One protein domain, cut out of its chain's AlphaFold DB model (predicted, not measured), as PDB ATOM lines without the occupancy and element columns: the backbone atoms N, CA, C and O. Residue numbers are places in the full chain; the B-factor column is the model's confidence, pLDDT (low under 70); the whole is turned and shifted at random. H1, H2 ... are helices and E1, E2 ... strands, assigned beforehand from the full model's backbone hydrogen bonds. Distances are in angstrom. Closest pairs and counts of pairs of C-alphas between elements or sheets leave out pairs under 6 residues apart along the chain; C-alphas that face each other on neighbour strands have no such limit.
ATOM      1  N   GLY A  39     218.982 209.216 121.006       87.19
ATOM      2  CA  GLY A  39     218.315 208.108 121.700       87.19
ATOM      3  C   GLY A  39     217.576 207.120 120.786       87.19
ATOM      4  O   GLY A  39     217.184 206.051 121.250       87.19
ATOM      5  N   ARG A  40     217.395 207.432 119.493       91.31
ATOM      6  CA  ARG A  40     216.592 206.618 118.558       91.31
ATOM      7  C   ARG A  40     217.083 205.184 118.414       91.31
ATOM      8  O   ARG A  40     216.265 204.272 118.431       91.31
ATOM      9  N   GLN A  41     218.396 204.987 118.303       93.12
ATOM     10  CA  GLN A  41     218.966 203.649 118.152       93.12
ATOM     11  C   GLN A  41     218.716 202.800 119.406       93.12
ATOM     12  O   GLN A  41     218.192 201.695 119.310       93.12
ATOM     13  N   SER A  42     218.997 203.347 120.591       93.31
ATOM     14  CA  SER A  42     218.768 202.645 121.859       93.31
ATOM     15  C   SER A  42     217.285 202.357 122.111       93.31
ATOM     16  O   SER A  42     216.942 201.292 122.617       93.31
ATOM     17  N   ALA A  43     216.390 203.269 121.723       95.44
ATOM     18  CA  ALA A  43     214.950 203.042 121.806       95.44
ATOM     19  C   ALA A  43     214.483 201.924 120.854       95.44
ATOM     20  O   ALA A  43     213.680 201.078 121.251       95.44
ATOM     21  N   ALA A  44     215.015 201.872 119.627       95.50
ATOM     22  CA  ALA A  44     214.733 200.792 118.680       95.50
ATOM     23  C   ALA A  44     215.243 199.433 119.191       95.50
ATOM     24  O   ALA A  44     214.520 198.438 119.123       95.50
ATOM     25  N   GLU A  45     216.445 199.394 119.770       95.38
ATOM     26  CA  GLU A  45     217.016 198.195 120.395       95.38
ATOM     27  C   GLU A  45     216.187 197.714 121.587       95.38
ATOM     28  O   GLU A  45     215.914 196.520 121.704       95.38
ATOM     29  N   TYR A  46     215.726 198.635 122.436       96.44
ATOM     30  CA  TYR A  46     214.835 198.315 123.548       96.44
ATOM     31  C   TYR A  46     213.519 197.688 123.061       96.44
ATOM     32  O   TYR A  46     213.125 196.619 123.532       96.44
ATOM     33  N   LEU A  47     212.863 198.301 122.069       96.88
ATOM     34  CA  LEU A  47     211.623 197.775 121.489       96.88
ATOM     35  C   LEU A  47     211.835 196.410 120.825       96.88
ATOM     36  O   LEU A  47     211.011 195.508 120.991       96.88
ATOM     37  N   PHE A  48     212.951 196.234 120.113       96.44
ATOM     38  CA  PHE A  48     213.315 194.957 119.509       96.44
ATOM     39  C   PHE A  48     213.590 193.880 120.563       96.44
ATOM     40  O   PHE A  48     213.173 192.733 120.393       96.44
ATOM     41  N   HIS A  49     214.240 194.238 121.672       95.56
ATOM     42  CA  HIS A  49     214.472 193.326 122.784       95.56
ATOM     43  C   HIS A  49     213.156 192.860 123.415       95.56
ATOM     44  O   HIS A  49     212.973 191.654 123.610       95.56
ATOM     45  N   LEU A  50     212.210 193.774 123.672       95.62
ATOM     46  CA  LEU A  50     210.874 193.414 124.164       95.62
ATOM     47  C   LEU A  50     210.143 192.497 123.179       95.62
ATOM     48  O   LEU A  50     209.657 191.435 123.568       95.62
ATOM     49  N   TYR A  51     210.113 192.875 121.899       95.81
ATOM     50  CA  TYR A  51     209.484 192.096 120.833       95.81
ATOM     51  C   TYR A  51     210.042 190.669 120.771       95.81
ATOM     52  O   TYR A  51     209.289 189.700 120.872       95.81
ATOM     53  N   SER A  52     211.364 190.532 120.677       94.31
ATOM     54  CA  SER A  52     212.045 189.238 120.595       94.31
ATOM     55  C   SER A  52     211.828 188.396 121.851       94.31
ATOM     56  O   SER A  52     211.554 187.201 121.747       94.31
ATOM     57  N   THR A  53     211.867 189.013 123.033       94.06
ATOM     58  CA  THR A  53     211.627 188.323 124.309       94.06
ATOM     59  C   THR A  53     210.205 187.775 124.396       94.06
ATOM     60  O   THR A  53     210.008 186.636 124.822       94.06
ATOM     61  N   ILE A  54     209.202 188.554 123.980       93.94
ATOM     62  CA  ILE A  54     207.805 188.100 123.969       93.94
ATOM     63  C   ILE A  54     207.645 186.936 122.990       93.94
ATOM     64  O   ILE A  54     207.081 185.911 123.367       93.94
ATOM     65  N   LYS A  55     208.205 187.037 121.780       94.06
ATOM     66  CA  LYS A  55     208.142 185.949 120.795       94.06
ATOM     67  C   LYS A  55     208.784 184.660 121.293       94.06
ATOM     68  O   LYS A  55     208.171 183.606 121.172       94.06
ATOM     69  N   GLN A  56     209.956 184.748 121.925       92.94
ATOM     70  CA  GLN A  56     210.603 183.591 122.555       92.94
ATOM     71  C   GLN A  56     209.714 182.957 123.630       92.94
ATOM     72  O   GLN A  56     209.568 181.739 123.664       92.94
ATOM     73  N   LYS A  57     209.083 183.770 124.489       92.06
ATOM     74  CA  LYS A  57     208.157 183.275 125.523       92.06
ATOM     75  C   LYS A  57     206.895 182.627 124.942       92.06
ATOM     76  O   LYS A  57     206.306 181.779 125.604       92.06
ATOM     77  N   MET A  58     206.500 183.018 123.733       91.12
ATOM     78  CA  MET A  58     205.343 182.482 123.009       91.12
ATOM     79  C   MET A  58     205.684 181.314 122.073       91.12
ATOM     80  O   MET A  58     204.798 180.849 121.360       91.12
ATOM     81  N   ASP A  59     206.936 180.842 122.072       91.38
ATOM     82  CA  ASP A  59     207.443 179.821 121.140       91.38
ATOM     83  C   ASP A  59     207.248 180.210 119.656       91.38
ATOM     84  O   ASP A  59     207.058 179.380 118.767       91.38
ATOM     85  N   GLU A  60     207.279 181.517 119.372       90.12
ATOM     86  CA  GLU A  60     207.245 182.058 118.018       90.12
ATOM     87  C   GLU A  60     208.666 182.215 117.449       90.12
ATOM     88  O   GLU A  60     209.598 182.574 118.174       90.12
ATOM     89  N   PRO A  61     208.856 182.048 116.126       85.88
ATOM     90  CA  PRO A  61     210.162 182.219 115.507       85.88
ATOM     91  C   PRO A  61     210.672 183.656 115.666       85.88
ATOM     92  O   PRO A  61     210.004 184.630 115.284       85.88
ATOM     93  N   VAL A  62     211.892 183.771 116.188       82.00
ATOM     94  CA  VAL A  62     212.646 185.022 116.284       82.00
ATOM     95  C   VAL A  62     213.701 185.044 115.193       82.00
ATOM     96  O   VAL A  62     214.378 184.047 114.945       82.00
ATOM     97  N   LEU A  63     213.798 186.175 114.502       69.38
ATOM     98  CA  LEU A  63     214.857 186.394 113.530       69.38
ATOM     99  C   LEU A  63     216.146 186.667 114.301       69.38
ATOM    100  O   LEU A  63     216.169 187.550 115.157       69.38
ATOM    101  N   ASP A  64     217.199 185.912 114.000       69.69
ATOM    102  CA  ASP A  64     218.537 186.126 114.554       69.69
ATOM    103  C   ASP A  64     219.207 187.295 113.812       69.69
ATOM    104  O   ASP A  64     220.130 187.135 113.015       69.69
ATOM    105  N   THR A  65     218.605 188.474 113.955       77.75
ATOM    106  CA  THR A  65     218.969 189.702 113.249       77.75
ATOM    107  C   THR A  65     219.093 190.849 114.236       77.75
ATOM    108  O   THR A  65     218.502 190.829 115.314       77.75
ATOM    109  N   GLU A  66     219.837 191.879 113.847       84.31
ATOM    110  CA  GLU A  66     219.896 193.129 114.599       84.31
ATOM    111  C   GLU A  66     218.529 193.831 114.622       84.31
ATOM    112  O   GLU A  66     217.639 193.541 113.810       84.31
ATOM    113  N   ALA A  67     218.368 194.756 115.573       86.25
ATOM    114  CA  ALA A  67     217.190 195.608 115.637       86.25
ATOM    115  C   ALA A  67     217.007 196.353 114.302       86.25
ATOM    116  O   ALA A  67     217.999 196.769 113.694       86.25
ATOM    117  N   PRO A  68     215.760 196.544 113.828       89.56
ATOM    118  CA  PRO A  68     215.544 197.309 112.616       89.56
ATOM    119  C   PRO A  68     216.062 198.743 112.800       89.56
ATOM    120  O   PRO A  68     215.958 199.284 113.906       89.56
ATOM    121  N   PRO A  69     216.562 199.378 111.728       91.06
ATOM    122  CA  PRO A  69     216.922 200.786 111.755       91.06
ATOM    123  C   PRO A  69     215.758 201.656 112.270       91.06
ATOM    124  O   PRO A  69     214.606 201.406 111.899       91.06
ATOM    125  N   PRO A  70     216.011 202.670 113.118       89.44
ATOM    126  CA  PRO A  70     214.952 203.485 113.723       89.44
ATOM    127  C   PRO A  70     214.156 204.323 112.707       89.44
ATOM    128  O   PRO A  70     213.063 204.796 113.011       89.44
ATOM    129  N   ASP A  71     214.691 204.526 111.507       88.88
ATOM    130  CA  ASP A  71     214.034 205.181 110.376       88.88
ATOM    131  C   ASP A  71     213.069 204.256 109.609       88.88
ATOM    132  O   ASP A  71     212.205 204.751 108.882       88.88
ATOM    133  N   ASP A  72     213.110 202.933 109.821       93.25
ATOM    134  CA  ASP A  72     212.074 202.013 109.331       93.25
ATOM    135  C   ASP A  72     210.816 202.106 110.212       93.25
ATOM    136  O   ASP A  72     210.518 201.250 111.055       93.25
ATOM    137  N   GLN A  73     210.041 203.171 109.989       93.19
ATOM    138  CA  GLN A  73     208.788 203.439 110.697       93.19
ATOM    139  C   GLN A  73     207.807 202.263 110.612       93.19
ATOM    140  O   GLN A  73     207.112 201.960 111.580       93.19
ATOM    141  N   GLY A  74     207.772 201.550 109.482       93.81
ATOM    142  CA  GLY A  74     206.903 200.390 109.317       93.81
ATOM    143  C   GLY A  74     207.291 199.244 110.252       93.81
ATOM    144  O   GLY A  74     206.416 198.618 110.856       93.81
ATOM    145  N   ALA A  75     208.587 198.956 110.387       93.75
ATOM    146  CA  ALA A  75     209.080 197.955 111.330       93.75
ATOM    147  C   ALA A  75     208.854 198.379 112.784       93.75
ATOM    148  O   ALA A  75     208.322 197.579 113.559       93.75
ATOM    149  N   MET A  76     209.170 199.631 113.134       96.25
ATOM    150  CA  MET A  76     208.958 200.165 114.486       96.25
ATOM    151  C   MET A  76     207.495 200.060 114.909       96.25
ATOM    152  O   MET A  76     207.193 199.512 115.971       96.25
ATOM    153  N   GLN A  77     206.566 200.494 114.053       96.81
ATOM    154  CA  GLN A  77     205.140 200.445 114.365       96.81
ATOM    155  C   GLN A  77     204.634 199.014 114.571       96.81
ATOM    156  O   GLN A  77     203.883 198.755 115.512       96.81
ATOM    157  N   ARG A  78     205.072 198.061 113.732       95.75
ATOM    158  CA  ARG A  78     204.709 196.643 113.892       95.75
ATOM    159  C   ARG A  78     205.205 196.075 115.222       95.75
ATOM    160  O   ARG A  78     204.446 195.370 115.884       95.75
ATOM    161  N   MET A  79     206.440 196.386 115.618       95.94
ATOM    162  CA  MET A  79     206.989 195.933 116.900       95.94
ATOM    163  C   MET A  79     206.231 196.538 118.082       95.94
ATOM    164  O   MET A  79     205.827 195.798 118.973       95.94
ATOM    165  N   ILE A  80     205.972 197.850 118.061       97.75
ATOM    166  CA  ILE A  80     205.222 198.544 119.118       97.75
ATOM    167  C   ILE A  80     203.829 197.934 119.281       97.75
ATOM    168  O   ILE A  80     203.444 197.589 120.397       97.75
ATOM    169  N   LEU A  81     203.091 197.742 118.182       97.62
ATOM    170  CA  LEU A  81     201.755 197.141 118.223       97.62
ATOM    171  C   LEU A  81     201.780 195.703 118.750       97.62
ATOM    172  O   LEU A  81     200.883 195.319 119.502       97.62
ATOM    173  N   TYR A  82     202.793 194.916 118.381       96.56
ATOM    174  CA  TYR A  82     202.947 193.553 118.885       96.56
ATOM    175  C   TYR A  82     203.233 193.544 120.392       96.56
ATOM    176  O   TYR A  82     202.518 192.883 121.143       96.56
ATOM    177  N   VAL A  83     204.227 194.318 120.843       96.88
ATOM    178  CA  VAL A  83     204.624 194.404 122.257       96.88
ATOM    179  C   VAL A  83     203.467 194.912 123.112       96.88
ATOM    180  O   VAL A  83     203.080 194.247 124.073       96.88
ATOM    181  N   ALA A  84     202.871 196.046 122.738       96.75
ATOM    182  CA  ALA A  84     201.753 196.630 123.468       96.75
ATOM    183  C   ALA A  84     200.529 195.704 123.458       96.75
ATOM    184  O   ALA A  84     199.896 195.499 124.490       96.75
ATOM    185  N   GLY A  85     200.221 195.086 122.314       95.25
ATOM    186  CA  GLY A  85     199.124 194.133 122.191       95.25
ATOM    187  C   GLY A  85     199.301 192.898 123.078       95.25
ATOM    188  O   GLY A  85     198.339 192.469 123.716       95.25
ATOM    189  N   ALA A  86     200.516 192.348 123.150       94.62
ATOM    190  CA  ALA A  86     200.835 191.219 124.017       94.62
ATOM    191  C   ALA A  86     200.743 191.603 125.501       94.62
ATOM    192  O   ALA A  86     200.061 190.917 126.258       94.62
ATOM    193  N   HIS A  87     201.337 192.731 125.904       93.81
ATOM    194  CA  HIS A  87     201.279 193.226 127.285       93.81
ATOM    195  C   HIS A  87     199.857 193.564 127.751       93.81
ATOM    196  O   HIS A  87     199.498 193.299 128.903       93.81
ATOM    197  N   ASP A  88     199.034 194.140 126.873       92.81
ATOM    198  CA  ASP A  88     197.624 194.408 127.170       92.81
ATOM    199  C   ASP A  88     196.839 193.099 127.326       92.81
ATOM    200  O   ASP A  88     196.065 192.944 128.265       92.81
ATOM    201  N   THR A  89     197.080 192.123 126.445       91.62
ATOM    202  CA  THR A  89     196.357 190.840 126.459       91.62
ATOM    203  C   THR A  89     196.744 189.965 127.649       91.62
ATOM    204  O   THR A  89     195.874 189.335 128.243       91.62
ATOM    205  N   MET A  90     198.034 189.902 127.988       90.31
ATOM    206  CA  MET A  90     198.540 189.021 129.042       90.31
ATOM    207  C   MET A  90     198.312 189.579 130.441       90.31
ATOM    208  O   MET A  90     197.982 188.817 131.336       90.31
ATOM    209  N   PHE A  91     198.502 190.888 130.629       90.69
ATOM    210  CA  PHE A  91     198.551 191.482 131.969       90.69
ATOM    211  C   PHE A  91     197.578 192.643 132.162       90.69
ATOM    212  O   PHE A  91     197.562 193.265 133.229       90.69
ATOM    213  N   GLY A  92     196.825 193.020 131.125       90.56
ATOM    214  CA  GLY A  92     196.030 194.244 131.145       90.56
ATOM    215  C   GLY A  92     196.881 195.473 131.460       90.56
ATOM    216  O   GLY A  92     196.418 196.338 132.195       90.56
ATOM    217  N   THR A  93     198.131 195.513 130.978       91.81
ATOM    218  CA  THR A  93     199.164 196.485 131.396       91.81
ATOM    219  C   THR A  93     198.688 197.937 131.306       91.81
ATOM    220  O   THR A  93     198.991 198.749 132.175       91.81
ATOM    221  N   PHE A  94     197.897 198.260 130.283       91.94
ATOM    222  CA  PHE A  94     197.399 199.614 130.026       91.94
ATOM    223  C   PHE A  94     195.970 199.835 130.542       91.94
ATOM    224  O   PHE A  94     195.322 200.820 130.195       91.94
ATOM    225  N   ASN A  95     195.473 198.911 131.369       86.81
ATOM    226  CA  ASN A  95     194.143 198.954 131.952       86.81
ATOM    227  C   ASN A  95     194.206 199.243 133.460       86.81
ATOM    228  O   ASN A  95     195.143 198.868 134.164       86.81
ATOM    229  N   ALA A  96     193.131 199.815 133.998       77.50
ATOM    230  CA  ALA A  96     192.959 200.084 135.428       77.50
ATOM    231  C   ALA A  96     192.941 198.809 136.293       77.50
ATOM    232  O   ALA A  96     193.100 198.882 137.506       77.50
ATOM    233  N   ARG A  97     192.714 197.642 135.677       79.94
ATOM    234  CA  ARG A  97     192.715 196.322 136.326       79.94
ATOM    235  C   ARG A  97     193.884 195.469 135.837       79.94
ATOM    236  O   ARG A  97     193.677 194.329 135.437       79.94
ATOM    237  N   SER A  98     195.077 196.049 135.797       84.88
ATOM    238  CA  SER A  98     196.283 195.292 135.475       84.88
ATOM    239  C   SER A  98     196.557 194.221 136.536       84.88
ATOM    240  O   SER A  98     196.293 194.429 137.720       84.88
ATOM    241  N   GLU A  99     197.093 193.084 136.099       88.88
ATOM    242  CA  GLU A  99     197.590 192.016 136.974       88.88
ATOM    243  C   GLU A  99     199.017 192.292 137.482       88.88
ATOM    244  O   GLU A  99     199.518 191.571 138.344       88.88
ATOM    245  N   MET A 100     199.673 193.336 136.964       89.81
ATOM    246  CA  MET A 100     201.010 193.751 137.388       89.81
ATOM    247  C   MET A 100     200.957 194.566 138.689       89.81
ATOM    248  O   MET A 100     200.021 195.352 138.880       89.81
ATOM    249  N   PRO A 101     201.981 194.454 139.556       93.19
ATOM    250  CA  PRO A 101     202.206 195.420 140.626       93.19
ATOM    251  C   PRO A 101     202.256 196.847 140.070       93.19
ATOM    252  O   PRO A 101     202.798 197.085 138.993       93.19
ATOM    253  N   GLU A 102     201.681 197.800 140.803       90.12
ATOM    254  CA  GLU A 102     201.497 199.167 140.307       90.12
ATOM    255  C   GLU A 102     202.818 199.855 139.938       90.12
ATOM    256  O   GLU A 102     202.898 200.469 138.875       90.12
ATOM    257  N   ASP A 103     203.852 199.703 140.765       92.19
ATOM    258  CA  ASP A 103     205.167 200.301 140.515       92.19
ATOM    259  C   ASP A 103     205.814 199.725 139.245       92.19
ATOM    260  O   ASP A 103     206.240 200.480 138.374       92.19
ATOM    261  N   GLU A 104     205.788 198.396 139.082       93.00
ATOM    262  CA  GLU A 104     206.317 197.709 137.893       93.00
ATOM    263  C   GLU A 104     205.548 198.096 136.622       93.00
ATOM    264  O   GLU A 104     206.137 198.292 135.557       93.00
ATOM    265  N   ARG A 105     204.219 198.230 136.728       93.75
ATOM    266  CA  ARG A 105     203.365 198.690 135.628       93.75
ATOM    267  C   ARG A 105     203.739 200.109 135.216       93.75
ATOM    268  O   ARG A 105     203.890 200.370 134.027       93.75
ATOM    269  N   ASN A 106     203.839 201.022 136.180       93.62
ATOM    270  CA  ASN A 106     204.095 202.433 135.910       93.62
ATOM    271  C   ASN A 106     205.479 202.627 135.278       93.62
ATOM    272  O   ASN A 106     205.577 203.313 134.262       93.62
ATOM    273  N   GLU A 107     206.507 201.956 135.807       94.62
ATOM    274  CA  GLU A 107     207.860 201.981 135.242       94.62
ATOM    275  C   GLU A 107     207.881 201.437 133.808       94.62
ATOM    276  O   GLU A 107     208.411 202.081 132.901       94.62
ATOM    277  N   PHE A 108     207.250 200.279 133.568       95.38
ATOM    278  CA  PHE A 108     207.173 199.715 132.223       95.38
ATOM    279  C   PHE A 108     206.483 200.672 131.249       95.38
ATOM    280  O   PHE A 108     207.004 200.923 130.164       95.38
ATOM    281  N   VAL A 109     205.317 201.204 131.624       95.94
ATOM    282  CA  VAL A 109     204.540 202.117 130.778       95.94
ATOM    283  C   VAL A 109     205.349 203.368 130.451       95.94
ATOM    284  O   VAL A 109     205.387 203.767 129.290       95.94
ATOM    285  N   GLU A 110     206.021 203.964 131.434       96.06
ATOM    286  CA  GLU A 110     206.835 205.162 131.234       96.06
ATOM    287  C   GLU A 110     207.987 204.910 130.251       96.06
ATOM    288  O   GLU A 110     208.131 205.635 129.264       96.06
ATOM    289  N   ILE A 111     208.777 203.856 130.467       96.50
ATOM    290  CA  ILE A 111     209.920 203.543 129.597       96.50
ATOM    291  C   ILE A 111     209.434 203.151 128.197       96.50
ATOM    292  O   ILE A 111     210.010 203.568 127.188       96.50
ATOM    293  N   PHE A 112     208.348 202.382 128.117       97.81
ATOM    294  CA  PHE A 112     207.768 201.953 126.851       97.81
ATOM    295  C   PHE A 112     207.244 203.133 126.027       97.81
ATOM    296  O   PHE A 112     207.548 203.230 124.834       97.81
ATOM    297  N   LEU A 113     206.492 204.052 126.642       97.56
ATOM    298  CA  LEU A 113     205.973 205.235 125.955       97.56
ATOM    299  C   LEU A 113     207.097 206.194 125.548       97.56
ATOM    300  O   LEU A 113     207.041 206.730 124.439       97.56
ATOM    301  N   LEU A 114     208.144 206.348 126.367       97.00
ATOM    302  CA  LEU A 114     209.334 207.120 126.002       97.00
ATOM    303  C   LEU A 114     210.034 206.522 124.774       97.00
ATOM    304  O   LEU A 114     210.357 207.247 123.828       97.00
ATOM    305  N   ALA A 115     210.237 205.203 124.749       96.94
ATOM    306  CA  ALA A 115     210.843 204.527 123.605       96.94
ATOM    307  C   ALA A 115     210.001 204.719 122.334       96.94
ATOM    308  O   ALA A 115     210.540 205.074 121.284       96.94
ATOM    309  N   CYS A 116     208.676 204.579 122.439       96.94
ATOM    310  CA  CYS A 116     207.751 204.834 121.335       96.94
ATOM    311  C   CYS A 116     207.831 206.286 120.841       96.94
ATOM    312  O   CYS A 116     207.970 206.511 119.641       96.94
ATOM    313  N   ALA A 117     207.792 207.268 121.747       95.56
ATOM    314  CA  ALA A 117     207.897 208.685 121.399       95.56
ATOM    315  C   ALA A 117     209.233 209.013 120.715       95.56
ATOM    316  O   ALA A 117     209.292 209.861 119.823       95.56
ATOM    317  N   THR A 118     210.299 208.309 121.094       94.88
ATOM    318  CA  THR A 118     211.632 208.493 120.517       94.88
ATOM    319  C   THR A 118     211.704 208.003 119.069       94.88
ATOM    320  O   THR A 118     212.306 208.681 118.234       94.88
ATOM    321  N   VAL A 119     211.098 206.851 118.750       94.81
ATOM    322  CA  VAL A 119     211.207 206.240 117.410       94.81
ATOM    323  C   VAL A 119     210.094 206.639 116.446       94.81
ATOM    324  O   VAL A 119     210.322 206.619 115.241       94.81
ATOM    325  N   ILE A 120     208.905 206.994 116.936       94.56
ATOM    326  CA  ILE A 120     207.776 207.374 116.081       94.56
ATOM    327  C   ILE A 120     207.859 208.854 115.718       94.56
ATOM    328  O   ILE A 120     207.997 209.720 116.583       94.56
ATOM    329  N   GLU A 121     207.761 209.153 114.427       91.44
ATOM    330  CA  GLU A 121     207.729 210.531 113.935       91.44
ATOM    331  C   GLU A 121     206.420 211.255 114.293       91.44
ATOM    332  O   GLU A 121     205.358 210.645 114.419       91.44
ATOM    333  N   GLY A 122     206.499 212.581 114.430       90.19
ATOM    334  CA  GLY A 122     205.375 213.441 114.803       90.19
ATOM    335  C   GLY A 122     205.397 213.863 116.273       90.19
ATOM    336  O   GLY A 122     206.043 213.244 117.119       90.19
ATOM    337  N   GLN A 123     204.673 214.946 116.561       91.56
ATOM    338  CA  GLN A 123     204.593 215.543 117.896       91.56
ATOM    339  C   GLN A 123     203.385 215.040 118.683       91.56
ATOM    340  O   GLN A 123     203.435 214.990 119.906       91.56
ATOM    341  N   ARG A 124     202.300 214.652 118.003       95.56
ATOM    342  CA  ARG A 124     201.129 214.028 118.632       95.56
ATOM    343  C   ARG A 124     201.002 212.597 118.147       95.56
ATOM    344  O   ARG A 124     200.612 212.361 117.006       95.56
ATOM    345  N   ILE A 125     201.358 211.657 119.010       96.94
ATOM    346  CA  ILE A 125     201.401 210.232 118.701       96.94
ATOM    347  C   ILE A 125     200.202 209.547 119.355       96.94
ATOM    348  O   ILE A 125     199.978 209.679 120.555       96.94
ATOM    349  N   LEU A 126     199.454 208.777 118.570       97.62
ATOM    350  CA  LEU A 126     198.391 207.899 119.051       97.62
ATOM    351  C   LEU A 126     198.723 206.456 118.679       97.62
ATOM    352  O   LEU A 126     198.861 206.138 117.499       97.62
ATOM    353  N   ILE A 127     198.795 205.585 119.681       97.62
ATOM    354  CA  ILE A 127     198.883 204.129 119.541       97.62
ATOM    355  C   ILE A 127     197.507 203.560 119.889       97.62
ATOM    356  O   ILE A 127     197.127 203.516 121.056       97.62
ATOM    357  N   ASP A 128     196.739 203.130 118.891       96.81
ATOM    358  CA  ASP A 128     195.387 202.598 119.085       96.81
ATOM    359  C   ASP A 128     195.390 201.070 118.918       96.81
ATOM    360  O   ASP A 128     195.435 200.544 117.800       96.81
ATOM    361  N   LEU A 129     195.331 200.347 120.043       95.62
ATOM    362  CA  LEU A 129     195.330 198.879 120.059       95.62
ATOM    363  C   LEU A 129     193.986 198.270 119.642       95.62
ATOM    364  O   LEU A 129     193.948 197.099 119.254       95.62
ATOM    365  N   GLN A 130     192.887 199.029 119.701       92.69
ATOM    366  CA  GLN A 130     191.592 198.560 119.197       92.69
ATOM    367  C   GLN A 130     191.618 198.461 117.677       92.69
ATOM    368  O   GLN A 130     191.124 197.489 117.104       92.69
ATOM    369  N   ARG A 131     192.208 199.467 117.030       93.50
ATOM    370  CA  ARG A 131     192.275 199.563 115.571       93.50
ATOM    371  C   ARG A 131     193.568 198.993 114.986       93.50
ATOM    372  O   ARG A 131     193.632 198.805 113.775       93.50
ATOM    373  N   GLY A 132     194.567 198.712 115.824       94.25
ATOM    374  CA  GLY A 132     195.869 198.199 115.400       94.25
ATOM    375  C   GLY A 132     196.641 199.206 114.550       94.25
ATOM    376  O   GLY A 132     197.222 198.823 113.538       94.25
ATOM    377  N   LEU A 133     196.594 200.489 114.921       95.19
ATOM    378  CA  LEU A 133     197.226 201.570 114.162       95.19
ATOM    379  C   LEU A 133     198.041 202.490 115.061       95.19
ATOM    380  O   LEU A 133     197.735 202.663 116.240       95.19
ATOM    381  N   ILE A 134     199.051 203.109 114.460       96.31
ATOM    382  CA  ILE A 134     199.815 204.195 115.060       96.31
ATOM    383  C   ILE A 134     199.731 205.390 114.118       96.31
ATOM    384  O   ILE A 134     199.934 205.242 112.913       96.31
ATOM    385  N   SER A 135     199.418 206.564 114.657       94.19
ATOM    386  CA  SER A 135     199.428 207.825 113.917       94.19
ATOM    387  C   SER A 135     200.316 208.841 114.617       94.19
ATOM    388  O   SER A 135     200.256 208.958 115.839       94.19
ATOM    389  N   GLY A 136     201.100 209.582 113.839       89.31
ATOM    390  CA  GLY A 136     201.871 210.733 114.292       89.31
ATOM    391  C   GLY A 136     201.443 211.969 113.510       89.31
ATOM    392  O   GLY A 136     201.529 211.979 112.282       89.31
ATOM    393  N   GLU A 137     200.954 212.993 114.202       85.75
ATOM    394  CA  GLU A 137     200.636 214.288 113.598       85.75
ATOM    395  C   GLU A 137     201.763 215.290 113.881       85.75
ATOM    396  O   GLU A 137     202.298 215.354 114.995       85.75
ATOM    397  N   ALA A 138     202.125 216.081 112.869       75.56
ATOM    398  CA  ALA A 138     202.910 217.295 113.069       75.56
ATOM    399  C   ALA A 138     202.011 218.365 113.715       75.56
ATOM    400  O   ALA A 138     200.816 218.410 113.416       75.56
TER     401      ALA A 138
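What this domain is: This is residues 39 to 138 of the 139 residues of an uncharacterized protein of Thiohalospira halophila DSM 15071 (UniProt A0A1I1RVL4). A small strand hairpin, E1 and E2, packs on one side of the helical hairpin H2 and H3; on the other side H1 crosses H2 and one end of H3. The 100 printed residues, mostly helix by class, run H1 H2 H3 E1 E2, with the sheet antiparallel. The whole is compact, radius of gyration of the C-alphas 13.2 A, spanning 34 by 34 by 25 A.

Where its parts are: Find C-alpha 124 at (201.129, 214.028, 118.632), where E1, residues 124 to 128, begins; E2 is 133 to 137. H2, 73 to 91, runs 26.5 A; H3, 102 to 119, 25.9 A; H1, 40 to 57, 25.8 A from C-alpha 40 at (216.592, 206.618, 118.558).

How they stand to each other: Between E1 and E2, N 126 and O 135 are 2.9 A apart, within hydrogen-bond range. The closest C-alphas of H2 and E2, Gln 77 and Ile 134, are 6.5 A apart. H1 touches H2 at a steep tilt of 46 degrees, closest C-alphas Tyr 51 and Val 83, 5.6 A. In H1, H2 and H3 every O i to N i+4 pair is within hydrogen-bond range.

The domain as a whole: The printed part has no cut. Look at residues 58 to 72 for the long link; pLDDT is under 70 at 63 to 64.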